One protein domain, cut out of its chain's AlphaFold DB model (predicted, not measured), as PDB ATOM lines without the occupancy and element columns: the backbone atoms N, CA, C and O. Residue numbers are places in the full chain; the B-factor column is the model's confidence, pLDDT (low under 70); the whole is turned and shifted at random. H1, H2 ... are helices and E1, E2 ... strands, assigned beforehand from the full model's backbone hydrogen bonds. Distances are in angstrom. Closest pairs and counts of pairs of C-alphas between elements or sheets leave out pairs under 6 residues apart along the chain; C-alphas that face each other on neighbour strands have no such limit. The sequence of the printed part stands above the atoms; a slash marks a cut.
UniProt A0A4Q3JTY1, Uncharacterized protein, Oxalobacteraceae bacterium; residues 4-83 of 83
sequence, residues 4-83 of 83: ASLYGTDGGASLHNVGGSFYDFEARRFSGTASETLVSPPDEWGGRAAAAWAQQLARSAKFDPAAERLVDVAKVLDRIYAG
ATOM      1  N   ALA A   4     -44.444   5.303 -18.446       89.06
ATOM      2  CA  ALA A   4     -43.255   4.476 -18.375       89.06
ATOM      3  C   ALA A   4     -43.542   3.146 -19.074       89.06
ATOM      4  O   ALA A   4     -44.478   2.438 -18.706       89.06
ATOM      5  N   SER A   5     -42.708   2.807 -20.055       92.50
ATOM      6  CA  SER A   5     -42.774   1.548 -20.796       92.50
ATOM      7  C   SER A   5     -41.460   0.790 -20.639       92.50
ATOM      8  O   SER A   5     -40.379   1.341 -20.849       92.50
ATOM      9  N   LEU A   6     -41.555  -0.476 -20.237       91.88
ATOM     10  CA  LEU A   6     -40.430  -1.389 -20.071       91.88
ATOM     11  C   LEU A   6     -40.549  -2.533 -21.077       91.88
ATOM     12  O   LEU A   6     -41.609  -3.147 -21.205       91.88
ATOM     13  N   TYR A   7     -39.440  -2.849 -21.743       93.00
ATOM     14  CA  TYR A   7     -39.354  -3.920 -22.731       93.00
ATOM     15  C   TYR A   7     -38.290  -4.932 -22.311       93.00
ATOM     16  O   TYR A   7     -37.157  -4.567 -21.999       93.00
ATOM     17  N   GLY A   8     -38.671  -6.203 -22.300       90.56
ATOM     18  CA  GLY A   8     -37.811  -7.352 -22.055       90.56
ATOM     19  C   GLY A   8     -37.842  -8.327 -23.232       90.56
ATOM     20  O   GLY A   8     -38.572  -8.146 -24.205       90.56
ATOM     21  N   THR A   9     -37.036  -9.381 -23.137       90.69
ATOM     22  CA  THR A   9     -36.911 -10.408 -24.184       90.69
ATOM     23  C   THR A   9     -38.193 -11.210 -24.394       90.69
ATOM     24  O   THR A   9     -38.491 -11.586 -25.522       90.69
ATOM     25  N   ASP A  10     -38.972 -11.415 -23.328       89.88
ATOM     26  CA  ASP A  10     -40.178 -12.256 -23.338       89.88
ATOM     27  C   ASP A  10     -41.486 -11.451 -23.238       89.88
ATOM     28  O   ASP A  10     -42.564 -12.013 -23.038       89.88
ATOM     29  N   GLY A  11     -41.415 -10.123 -23.351       93.19
ATOM     30  CA  GLY A  11     -42.578  -9.245 -23.249       93.19
ATOM     31  C   GLY A  11     -42.239  -7.875 -22.682       93.19
ATOM     32  O   GLY A  11     -41.079  -7.499 -22.563       93.19
ATOM     33  N   GLY A  12     -43.261  -7.114 -22.315       95.19
ATOM     34  CA  GLY A  12     -43.087  -5.786 -21.737       95.19
ATOM     35  C   GLY A  12     -44.270  -5.368 -20.882       95.19
ATOM     36  O   GLY A  12     -45.243  -6.110 -20.740       95.19
ATOM     37  N   ALA A  13     -44.184  -4.179 -20.304       96.19
ATOM     38  CA  ALA A  13     -45.291  -3.569 -19.589       96.19
ATOM     39  C   ALA A  13     -45.250  -2.052 -19.736       96.19
ATOM     40  O   ALA A  13     -44.167  -1.467 -19.803       96.19
ATOM     41  N   SER A  14     -46.420  -1.426 -19.745       94.69
ATOM     42  CA  SER A  14     -46.545   0.024 -19.664       94.69
ATOM     43  C   SER A  14     -47.452   0.438 -18.519       94.69
ATOM     44  O   SER A  14     -48.380  -0.279 -18.144       94.69
ATOM     45  N   LEU A  15     -47.166   1.610 -17.966       92.62
ATOM     46  CA  LEU A  15     -48.003   2.313 -17.010       92.62
ATOM     47  C   LEU A  15     -48.086   3.767 -17.460       92.62
ATOM     48  O   LEU A  15     -47.053   4.412 -17.635       92.62
ATOM     49  N   HIS A  16     -49.294   4.292 -17.622       90.94
ATOM     50  CA  HIS A  16     -49.487   5.695 -17.971       90.94
ATOM     51  C   HIS A  16     -50.673   6.295 -17.239       90.94
ATOM     52  O   HIS A  16     -51.582   5.583 -16.806       90.94
ATOM     53  N   ASN A  17     -50.661   7.618 -17.109       88.75
ATOM     54  CA  ASN A  17     -51.786   8.334 -16.540       88.75
ATOM     55  C   ASN A  17     -52.858   8.659 -17.590       88.75
ATOM     56  O   ASN A  17     -52.563   9.153 -18.681       88.75
ATOM     57  N   VAL A  18     -54.123   8.410 -17.258       88.56
ATOM     58  CA  VAL A  18     -55.248   8.586 -18.185       88.56
ATOM     59  C   VAL A  18     -55.709  10.039 -18.160       88.56
ATOM     60  O   VAL A  18     -55.969  10.607 -17.102       88.56
ATOM     61  N   GLY A  19     -55.772  10.680 -19.330       83.44
ATOM     62  CA  GLY A  19     -56.261  12.061 -19.455       83.44
ATOM     63  C   GLY A  19     -55.457  13.105 -18.665       83.44
ATOM     64  O   GLY A  19     -55.976  14.176 -18.372       83.44
ATOM     65  N   GLY A  20     -54.208  12.806 -18.291       78.94
ATOM     66  CA  GLY A  20     -53.404  13.690 -17.443       78.94
ATOM     67  C   GLY A  20     -53.735  13.619 -15.945       78.94
ATOM     68  O   GLY A  20     -53.140  14.376 -15.179       78.94
ATOM     69  N   SER A  21     -54.624  12.714 -15.525       81.62
ATOM     70  CA  SER A  21     -54.999  12.503 -14.122       81.62
ATOM     71  C   SER A  21     -53.798  12.125 -13.254       81.62
ATOM     72  O   SER A  21     -52.842  11.515 -13.725       81.62
ATOM     73  N   PHE A  22     -53.832  12.480 -11.971       76.88
ATOM     74  CA  PHE A  22     -52.824  12.042 -11.000       76.88
ATOM     75  C   PHE A  22     -53.207  10.725 -10.309       76.88
ATOM     76  O   PHE A  22     -52.361  10.083  -9.697       76.88
ATOM     77  N   TYR A  23     -54.478  10.329 -10.387       77.94
ATOM     78  CA  TYR A  23     -55.010   9.159  -9.682       77.94
ATOM     79  C   TYR A  23     -55.370   8.013 -10.625       77.94
ATOM     80  O   TYR A  23     -55.355   6.854 -10.212       77.94
ATOM     81  N   ASP A  24     -55.660   8.336 -11.883       88.31
ATOM     82  CA  ASP A  24     -56.100   7.367 -12.874       88.31
ATOM     83  C   ASP A  24     -54.905   6.880 -13.682       88.31
ATOM     84  O   ASP A  24     -54.360   7.604 -14.520       88.31
ATOM     85  N   PHE A  25     -54.518   5.633 -13.436       88.81
ATOM     86  CA  PHE A  25     -53.464   4.955 -14.176       88.81
ATOM     87  C   PHE A  25     -54.002   3.714 -14.869       88.81
ATOM     88  O   PHE A  25     -54.796   2.963 -14.301       88.81
ATOM     89  N   GLU A  26     -53.519   3.478 -16.081       93.94
ATOM     90  CA  GLU A  26     -53.733   2.228 -16.792       93.94
ATOM     91  C   GLU A  26     -52.403   1.484 -16.930       93.94
ATOM     92  O   GLU A  26     -51.392   2.058 -17.349       93.94
ATOM     93  N   ALA A  27     -52.419   0.201 -16.571       94.38
ATOM     94  CA  ALA A  27     -51.284  -0.700 -16.695       94.38
ATOM     95  C   ALA A  27     -51.568  -1.754 -17.768       94.38
ATOM     96  O   ALA A  27     -52.609  -2.416 -17.735       94.38
ATOM     97  N   ARG A  28     -50.626  -1.954 -18.690       96.62
ATOM     98  CA  ARG A  28     -50.709  -2.968 -19.746       96.62
ATOM     99  C   ARG A  28     -49.516  -3.907 -19.705       96.62
ATOM    100  O   ARG A  28     -48.410  -3.500 -19.364       96.62
ATOM    101  N   ARG A  29     -49.738  -5.153 -20.113       96.19
ATOM    102  CA  ARG A  29     -48.712  -6.156 -20.396       96.19
ATOM    103  C   ARG A  29     -48.632  -6.394 -21.898       96.19
ATOM    104  O   ARG A  29     -49.655  -6.544 -22.559       96.19
ATOM    105  N   PHE A  30     -47.419  -6.500 -22.417       95.50
ATOM    106  CA  PHE A  30     -47.132  -6.841 -23.805       95.50
ATOM    107  C   PHE A  30     -46.589  -8.268 -23.898       95.50
ATOM    108  O   PHE A  30     -45.723  -8.659 -23.112       95.50
ATOM    109  N   SER A  31     -47.077  -9.035 -24.872       94.19
ATOM    110  CA  SER A  31     -46.612 -10.392 -25.175       94.19
ATOM    111  C   SER A  31     -46.639 -10.615 -26.686       94.19
ATOM    112  O   SER A  31     -47.706 -10.759 -27.284       94.19
ATOM    113  N   GLY A  32     -45.465 -10.628 -27.323       89.06
ATOM    114  CA  GLY A  32     -45.362 -10.629 -28.784       89.06
ATOM    115  C   GLY A  32     -46.012  -9.376 -29.380       89.06
ATOM    116  O   GLY A  32     -45.642  -8.260 -29.031       89.06
ATOM    117  N   THR A  33     -47.002  -9.557 -30.255       90.00
ATOM    118  CA  THR A  33     -47.805  -8.458 -30.826       90.00
ATOM    119  C   THR A  33     -49.091  -8.173 -30.044       90.00
ATOM    120  O   THR A  33     -49.889  -7.343 -30.473       90.00
ATOM    121  N   ALA A  34     -49.337  -8.881 -28.937       91.88
ATOM    122  CA  ALA A  34     -50.529  -8.708 -28.117       91.88
ATOM    123  C   ALA A  34     -50.283  -7.728 -26.961       91.88
ATOM    124  O   ALA A  34     -49.189  -7.662 -26.397       91.88
ATOM    125  N   SER A  35     -51.343  -7.013 -26.587       93.88
ATOM    126  CA  SER A  35     -51.395  -6.152 -25.409       93.88
ATOM    127  C   SER A  35     -52.614  -6.522 -24.572       93.88
ATOM    128  O   SER A  35     -53.717  -6.628 -25.103       93.88
ATOM    129  N   GLU A  36     -52.418  -6.669 -23.268       96.44
ATOM    130  CA  GLU A  36     -53.453  -6.984 -22.282       96.44
ATOM    131  C   GLU A  36     -53.490  -5.889 -21.215       96.44
ATOM    132  O   GLU A  36     -52.448  -5.505 -20.683       96.44
ATOM    133  N   THR A  37     -54.676  -5.381 -20.890       95.69
ATOM    134  CA  THR A  37     -54.852  -4.427 -19.788       95.69
ATOM    135  C   THR A  37     -54.906  -5.182 -18.464       95.69
ATOM    136  O   THR A  37     -55.769  -6.031 -18.271       95.69
ATOM    137  N   LEU A  38     -53.994  -4.857 -17.547       93.69
ATOM    138  CA  LEU A  38     -53.945  -5.434 -16.202       93.69
ATOM    139  C   LEU A  38     -54.781  -4.631 -15.204       93.69
ATOM    140  O   LEU A  38     -55.398  -5.201 -14.309       93.69
ATOM    141  N   VAL A  39     -54.773  -3.306 -15.344       92.75
ATOM    142  CA  VAL A  39     -55.513  -2.365 -14.497       92.75
ATOM    143  C   VAL A  39     -55.976  -1.215 -15.375       92.75
ATOM    144  O   VAL A  39     -55.179  -0.695 -16.153       92.75
ATOM    145  N   SER A  40     -57.231  -0.802 -15.225       91.50
ATOM    146  CA  SER A  40     -57.783   0.405 -15.837       91.50
ATOM    147  C   SER A  40     -58.580   1.198 -14.800       91.50
ATOM    148  O   SER A  40     -59.213   0.583 -13.940       91.50
ATOM    149  N   PRO A  41     -58.620   2.533 -14.894       88.75
ATOM    150  CA  PRO A  41     -59.466   3.347 -14.032       88.75
ATOM    151  C   PRO A  41     -60.969   3.080 -14.257       88.75
ATOM    152  O   PRO A  41     -61.372   2.787 -15.386       88.75
ATOM    153  N   PRO A  42     -61.815   3.250 -13.223       88.00
ATOM    154  CA  PRO A  42     -61.431   3.535 -11.843       88.00
ATOM    155  C   PRO A  42     -60.857   2.285 -11.164       88.00
ATOM    156  O   PRO A  42     -61.434   1.204 -11.242       88.00
ATOM    157  N   ASP A  43     -59.741   2.450 -10.458       86.69
ATOM    158  CA  ASP A  43     -59.143   1.396  -9.642       86.69
ATOM    159  C   ASP A  43     -59.000   1.872  -8.195       86.69
ATOM    160  O   ASP A  43     -58.568   2.990  -7.920       86.69
ATOM    161  N   GLU A  44     -59.333   1.003  -7.246       89.38
ATOM    162  CA  GLU A  44     -59.350   1.323  -5.816       89.38
ATOM    163  C   GLU A  44     -57.958   1.243  -5.160       89.38
ATOM    164  O   GLU A  44     -57.827   0.928  -3.970       89.38
ATOM    165  N   TRP A  45     -56.882   1.516  -5.905       86.81
ATOM    166  CA  TRP A  45     -55.516   1.415  -5.384       86.81
ATOM    167  C   TRP A  45     -55.289   2.294  -4.153       86.81
ATOM    168  O   TRP A  45     -54.568   1.877  -3.249       86.81
ATOM    169  N   GLY A  46     -55.931   3.466  -4.072       88.12
ATOM    170  CA  GLY A  46     -55.830   4.354  -2.912       88.12
ATOM    171  C   GLY A  46     -56.353   3.695  -1.632       88.12
ATOM    172  O   GLY A  46     -55.709   3.765  -0.585       88.12
ATOM    173  N   GLY A  47     -57.470   2.968  -1.729       92.62
ATOM    174  CA  GLY A  47     -58.017   2.187  -0.618       92.62
ATOM    175  C   GLY A  47     -57.088   1.041  -0.213       92.62
ATOM    176  O   GLY A  47     -56.810   0.856   0.975       92.62
ATOM    177  N   ARG A  48     -56.529   0.318  -1.193       93.81
ATOM    178  CA  ARG A  48     -55.547  -0.750  -0.932       93.81
ATOM    179  C   ARG A  48     -54.271  -0.212  -0.279       93.81
ATOM    180  O   ARG A  48     -53.765  -0.830   0.654       93.81
ATOM    181  N   ALA A  49     -53.785   0.951  -0.713       91.62
ATOM    182  CA  ALA A  49     -52.616   1.611  -0.136       91.62
ATOM    183  C   ALA A  49     -52.864   2.047   1.318       91.62
ATOM    184  O   ALA A  49     -52.045   1.766   2.193       91.62
ATOM    185  N   ALA A  50     -54.018   2.662   1.601       93.62
ATOM    186  CA  ALA A  50     -54.403   3.055   2.957       93.62
ATOM    187  C   ALA A  50     -54.534   1.845   3.896       93.62
ATOM    188  O   ALA A  50     -54.038   1.875   5.025       93.62
ATOM    189  N   ALA A  51     -55.142   0.753   3.420       96.19
ATOM    190  CA  ALA A  51     -55.246  -0.489   4.178       96.19
ATOM    191  C   ALA A  51     -53.865  -1.097   4.472       96.19
ATOM    192  O   ALA A  51     -53.604  -1.492   5.608       96.19
ATOM    193  N   ALA A  52     -52.963  -1.130   3.484       93.81
ATOM    194  CA  ALA A  52     -51.597  -1.622   3.664       93.81
ATOM    195  C   ALA A  52     -50.821  -0.791   4.698       93.81
ATOM    196  O   ALA A  52     -50.175  -1.353   5.587       93.81
ATOM    197  N   TRP A  53     -50.940   0.538   4.642       92.88
ATOM    198  CA  TRP A  53     -50.348   1.438   5.631       92.88
ATOM    199  C   TRP A  53     -50.893   1.182   7.044       92.88
ATOM    200  O   TRP A  53     -50.111   1.015   7.979       92.88
ATOM    201  N   ALA A  54     -52.214   1.079   7.207       95.88
ATOM    202  CA  ALA A  54     -52.836   0.827   8.507       95.88
ATOM    203  C   ALA A  54     -52.425  -0.535   9.094       95.88
ATOM    204  O   ALA A  54     -52.148  -0.643  10.290       95.88
ATOM    205  N   GLN A  55     -52.331  -1.571   8.255       95.25
ATOM    206  CA  GLN A  55     -51.844  -2.889   8.666       95.25
ATOM    207  C   GLN A  55     -50.387  -2.838   9.127       95.25
ATOM    208  O   GLN A  55     -50.043  -3.459  10.133       95.25
ATOM    209  N   GLN A  56     -49.532  -2.096   8.420       92.12
ATOM    210  CA  GLN A  56     -48.140  -1.916   8.822       92.12
ATOM    211  C   GLN A  56     -48.037  -1.158  10.148       92.12
ATOM    212  O   GLN A  56     -47.325  -1.602  11.049       92.12
ATOM    213  N   LEU A  57     -48.797  -0.073  10.302       93.75
ATOM    214  CA  LEU A  57     -48.827   0.732  11.521       93.75
ATOM    215  C   LEU A  57     -49.260  -0.092  12.741       93.75
ATOM    216  O   LEU A  57     -48.654   0.015  13.806       93.75
ATOM    217  N   ALA A  58     -50.267  -0.953  12.574       95.81
ATOM    218  CA  ALA A  58     -50.738  -1.847  13.630       95.81
ATOM    219  C   ALA A  58     -49.674  -2.871  14.065       95.81
ATOM    220  O   ALA A  58     -49.668  -3.298  15.219       95.81
ATOM    221  N   ARG A  59     -48.767  -3.269  13.162       94.94
ATOM    222  CA  ARG A  59     -47.650  -4.182  13.467       94.94
ATOM    223  C   ARG A  59     -46.476  -3.460  14.119       94.94
ATOM    224  O   ARG A  59     -45.825  -4.015  14.999       94.94
ATOM    225  N   SER A  60     -46.168  -2.250  13.661       93.75
ATOM    226  CA  SER A  60     -45.060  -1.445  14.160       93.75
ATOM    227  C   SER A  60     -45.276   0.024  13.827       93.75
ATOM    228  O   SER A  60     -45.351   0.403  12.662       93.75
ATOM    229  N   ALA A  61     -45.249   0.868  14.855       90.75
ATOM    230  CA  ALA A  61     -45.267   2.320  14.697       90.75
ATOM    231  C   ALA A  61     -43.889   2.924  14.366       90.75
ATOM    232  O   ALA A  61     -43.745   4.144  14.308       90.75
ATOM    233  N   LYS A  62     -42.851   2.096  14.187       94.25
ATOM    234  CA  LYS A  62     -41.524   2.584  13.799       94.25
ATOM    235  C   LYS A  62     -41.540   3.067  12.355       94.25
ATOM    236  O   LYS A  62     -42.179   2.459  11.502       94.25
ATOM    237  N   PHE A  63     -40.770   4.119  12.099       91.12
ATOM    238  CA  PHE A  63     -40.479   4.562  10.744       91.12
ATOM    239  C   PHE A  63     -39.845   3.423   9.938       91.12
ATOM    240  O   PHE A  63     -38.939   2.748  10.431       91.12
ATOM    241  N   ASP A  64     -40.334   3.225   8.715       90.75
ATOM    242  CA  ASP A  64     -39.725   2.331   7.738       90.75
ATOM    243  C   ASP A  64     -38.707   3.133   6.908       90.75
ATOM    244  O   ASP A  64     -39.125   4.006   6.144       90.75
ATOM    245  N   PRO A  65     -37.391   2.860   7.018       92.75
ATOM    246  CA  PRO A  65     -36.370   3.548   6.229       92.75
ATOM    247  C   PRO A  65     -36.591   3.459   4.714       92.75
ATOM    248  O   PRO A  65     -36.140   4.333   3.979       92.75
ATOM    249  N   ALA A  66     -37.330   2.455   4.221       91.00
ATOM    250  CA  ALA A  66     -37.689   2.373   2.808       91.00
ATOM    251  C   ALA A  66     -38.527   3.576   2.334       91.00
ATOM    252  O   ALA A  66     -38.487   3.917   1.151       91.00
ATOM    253  N   ALA A  67     -39.229   4.265   3.242       91.69
ATOM    254  CA  ALA A  67     -39.990   5.471   2.930       91.69
ATOM    255  C   ALA A  67     -39.106   6.634   2.444       91.69
ATOM    256  O   ALA A  67     -39.596   7.496   1.717       91.69
ATOM    257  N   GLU A  68     -37.801   6.646   2.745       95.25
ATOM    258  CA  GLU A  68     -36.869   7.640   2.193       95.25
ATOM    259  C   GLU A  68     -36.819   7.591   0.658       95.25
ATOM    260  O   GLU A  68     -36.674   8.624   0.004       95.25
ATOM    261  N   ARG A  69     -37.048   6.416   0.054       94.88
ATOM    262  CA  ARG A  69     -37.105   6.268  -1.409       94.88
ATOM    263  C   ARG A  69     -38.281   7.002  -2.042       94.88
ATOM    264  O   ARG A  69     -38.201   7.360  -3.213       94.88
ATOM    265  N   LEU A  70     -39.343   7.282  -1.285       91.56
ATOM    266  CA  LEU A  70     -40.468   8.077  -1.781       91.56
ATOM    267  C   LEU A  70     -40.037   9.514  -2.101       91.56
ATOM    268  O   LEU A  70     -40.575  10.116  -3.025       91.56
ATOM    269  N   VAL A  71     -39.022  10.042  -1.406       95.12
ATOM    270  CA  VAL A  71     -38.440  11.359  -1.707       95.12
ATOM    271  C   VAL A  71     -37.702  11.335  -3.045       95.12
ATOM    272  O   VAL A  71     -37.824  12.277  -3.828       95.12
ATOM    273  N   ASP A  72     -36.957  10.264  -3.337       94.12
ATOM    274  CA  ASP A  72     -36.284  10.096  -4.631       94.12
ATOM    275  C   ASP A  72     -37.308  10.041  -5.774       94.12
ATOM    276  O   ASP A  72     -37.143  10.720  -6.790       94.12
ATOM    277  N   VAL A  73     -38.396   9.286  -5.585       90.38
ATOM    278  CA  VAL A  73     -39.505   9.192  -6.547       90.38
ATOM    279  C   VAL A  73     -40.174  10.552  -6.752       90.38
ATOM    280  O   VAL A  73     -40.342  10.969  -7.897       90.38
ATOM    281  N   ALA A  74     -40.495  11.277  -5.676       89.31
ATOM    282  CA  ALA A  74     -41.104  12.605  -5.759       89.31
ATOM    283  C   ALA A  74     -40.230  13.582  -6.562       89.31
ATOM    284  O   ALA A  74     -40.713  14.218  -7.492       89.31
ATOM    285  N   LYS A  75     -38.914  13.607  -6.312       92.88
ATOM    286  CA  LYS A  75     -37.967  14.435  -7.080       92.88
ATOM    287  C   LYS A  75     -37.908  14.066  -8.564       92.88
ATOM    288  O   LYS A  75     -37.645  14.921  -9.409       92.88
ATOM    289  N   VAL A  76     -38.060  12.788  -8.906       89.94
ATOM    290  CA  VAL A  76     -38.132  12.354 -10.308       89.94
ATOM    291  C   VAL A  76     -39.424  12.863 -10.942       89.94
ATOM    292  O   VAL A  76     -39.355  13.454 -12.015       89.94
ATOM    293  N   LEU A  77     -40.563  12.702 -10.264       83.56
ATOM    294  CA  LEU A  77     -41.861  13.185 -10.737       83.56
ATOM    295  C   LEU A  77     -41.872  14.703 -10.931       83.56
ATOM    296  O   LEU A  77     -42.266  15.162 -11.999       83.56
ATOM    297  N   ASP A  78     -41.371  15.471  -9.966       87.50
ATOM    298  CA  ASP A  78     -41.300  16.934 -10.059       87.50
ATOM    299  C   ASP A  78     -40.509  17.381 -11.294       87.50
ATOM    300  O   ASP A  78     -40.919  18.297 -12.002       87.50
ATOM    301  N   ARG A  79     -39.400  16.699 -11.611       87.56
ATOM    302  CA  ARG A  79     -38.614  16.986 -12.820       87.56
ATOM    303  C   ARG A  79     -39.348  16.628 -14.109       87.56
ATOM    304  O   ARG A  79     -39.174  17.342 -15.086       87.56
ATOM    305  N   ILE A  80     -40.140  15.554 -14.112       81.56
ATOM    306  CA  ILE A  80     -40.971  15.168 -15.265       81.56
ATOM    307  C   ILE A  80     -42.090  16.194 -15.488       81.56
ATOM    308  O   ILE A  80     -42.417  16.505 -16.624       81.56
ATOM    309  N   TYR A  81     -42.683  16.730 -14.420       75.19
ATOM    310  CA  TYR A  81     -43.755  17.724 -14.528       75.19
ATOM    311  C   TYR A  81     -43.261  19.158 -14.762       75.19
ATOM    312  O   TYR A  81     -44.051  20.006 -15.172       75.19
ATOM    313  N   ALA A  82     -41.981  19.447 -14.518       82.88
ATOM    314  CA  ALA A  82     -41.391  20.764 -14.749       82.88
ATOM    315  C   ALA A  82     -41.059  21.064 -16.229       82.88
ATOM    316  O   ALA A  82     -40.688  22.205 -16.520       82.88
ATOM    317  N   GLY A  83     -41.178  20.092 -17.150       55.50
ATOM    318  CA  GLY A  83     -40.856  20.257 -18.578       55.50
ATOM    319  C   GLY A  83     -41.527  19.245 -19.493       55.50
ATOM    320  O   GLY A  83     -41.152  18.057 -19.410       55.50
TER     321      GLY A  83
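Overview. This is residues 4 to 83 of the 83 residues of an uncharacterized protein of Oxalobacteraceae bacterium (UniProt A0A4Q3JTY1). A four-stranded antiparallel sheet has both faces bare of helices; from its edge strand E4 the chain runs out into an arm, H1, and folds back as H2, leaving an open gap between the two helices. The 80 printed residues, mixed in class, hold E1 E2 E3 E4 H1 H2, the strands a meander, each the antiparallel neighbour of the one before. The whole is loose and elongated, radius of gyration of the C-alphas 16.0 A, spans 47 by 30 by 28 A.

Along the chain. E1 is residues 4 to 8, from C-alpha 4 at (-43.255, 4.476, -18.375); E2 11 to 17, 20.9 A; E3 25 to 31, 20.1 A; E4 34 to 39. H1 is 45 to 59, 21.2 A; H2 is 65 to 81, 26.2 A, ending at (-43.755, 17.724, -14.528).

Arrangement. N 6 and O 13 join hairpin E1 and E2 within hydrogen-bond range at 2.8 A; N 14 and O 28, 2.9 A, hairpin E2 and E3; N 29 and O 36, 2.8 A, hairpin E3 and E4. The sheet is twisted, its C-alphas up to 4.4 A off the best plane. Neither helix is on the sheet, and H1 and H2 are apart. Every O i to N i+4 pair is within range in H1, 9 of 13 in H2.

Size, cuts and confidence. The farthest C-alphas, Thr 33 and Ala 61, are 46.9 A apart. The printed part has no cut and no long link; residue 83 is under pLDDT 70.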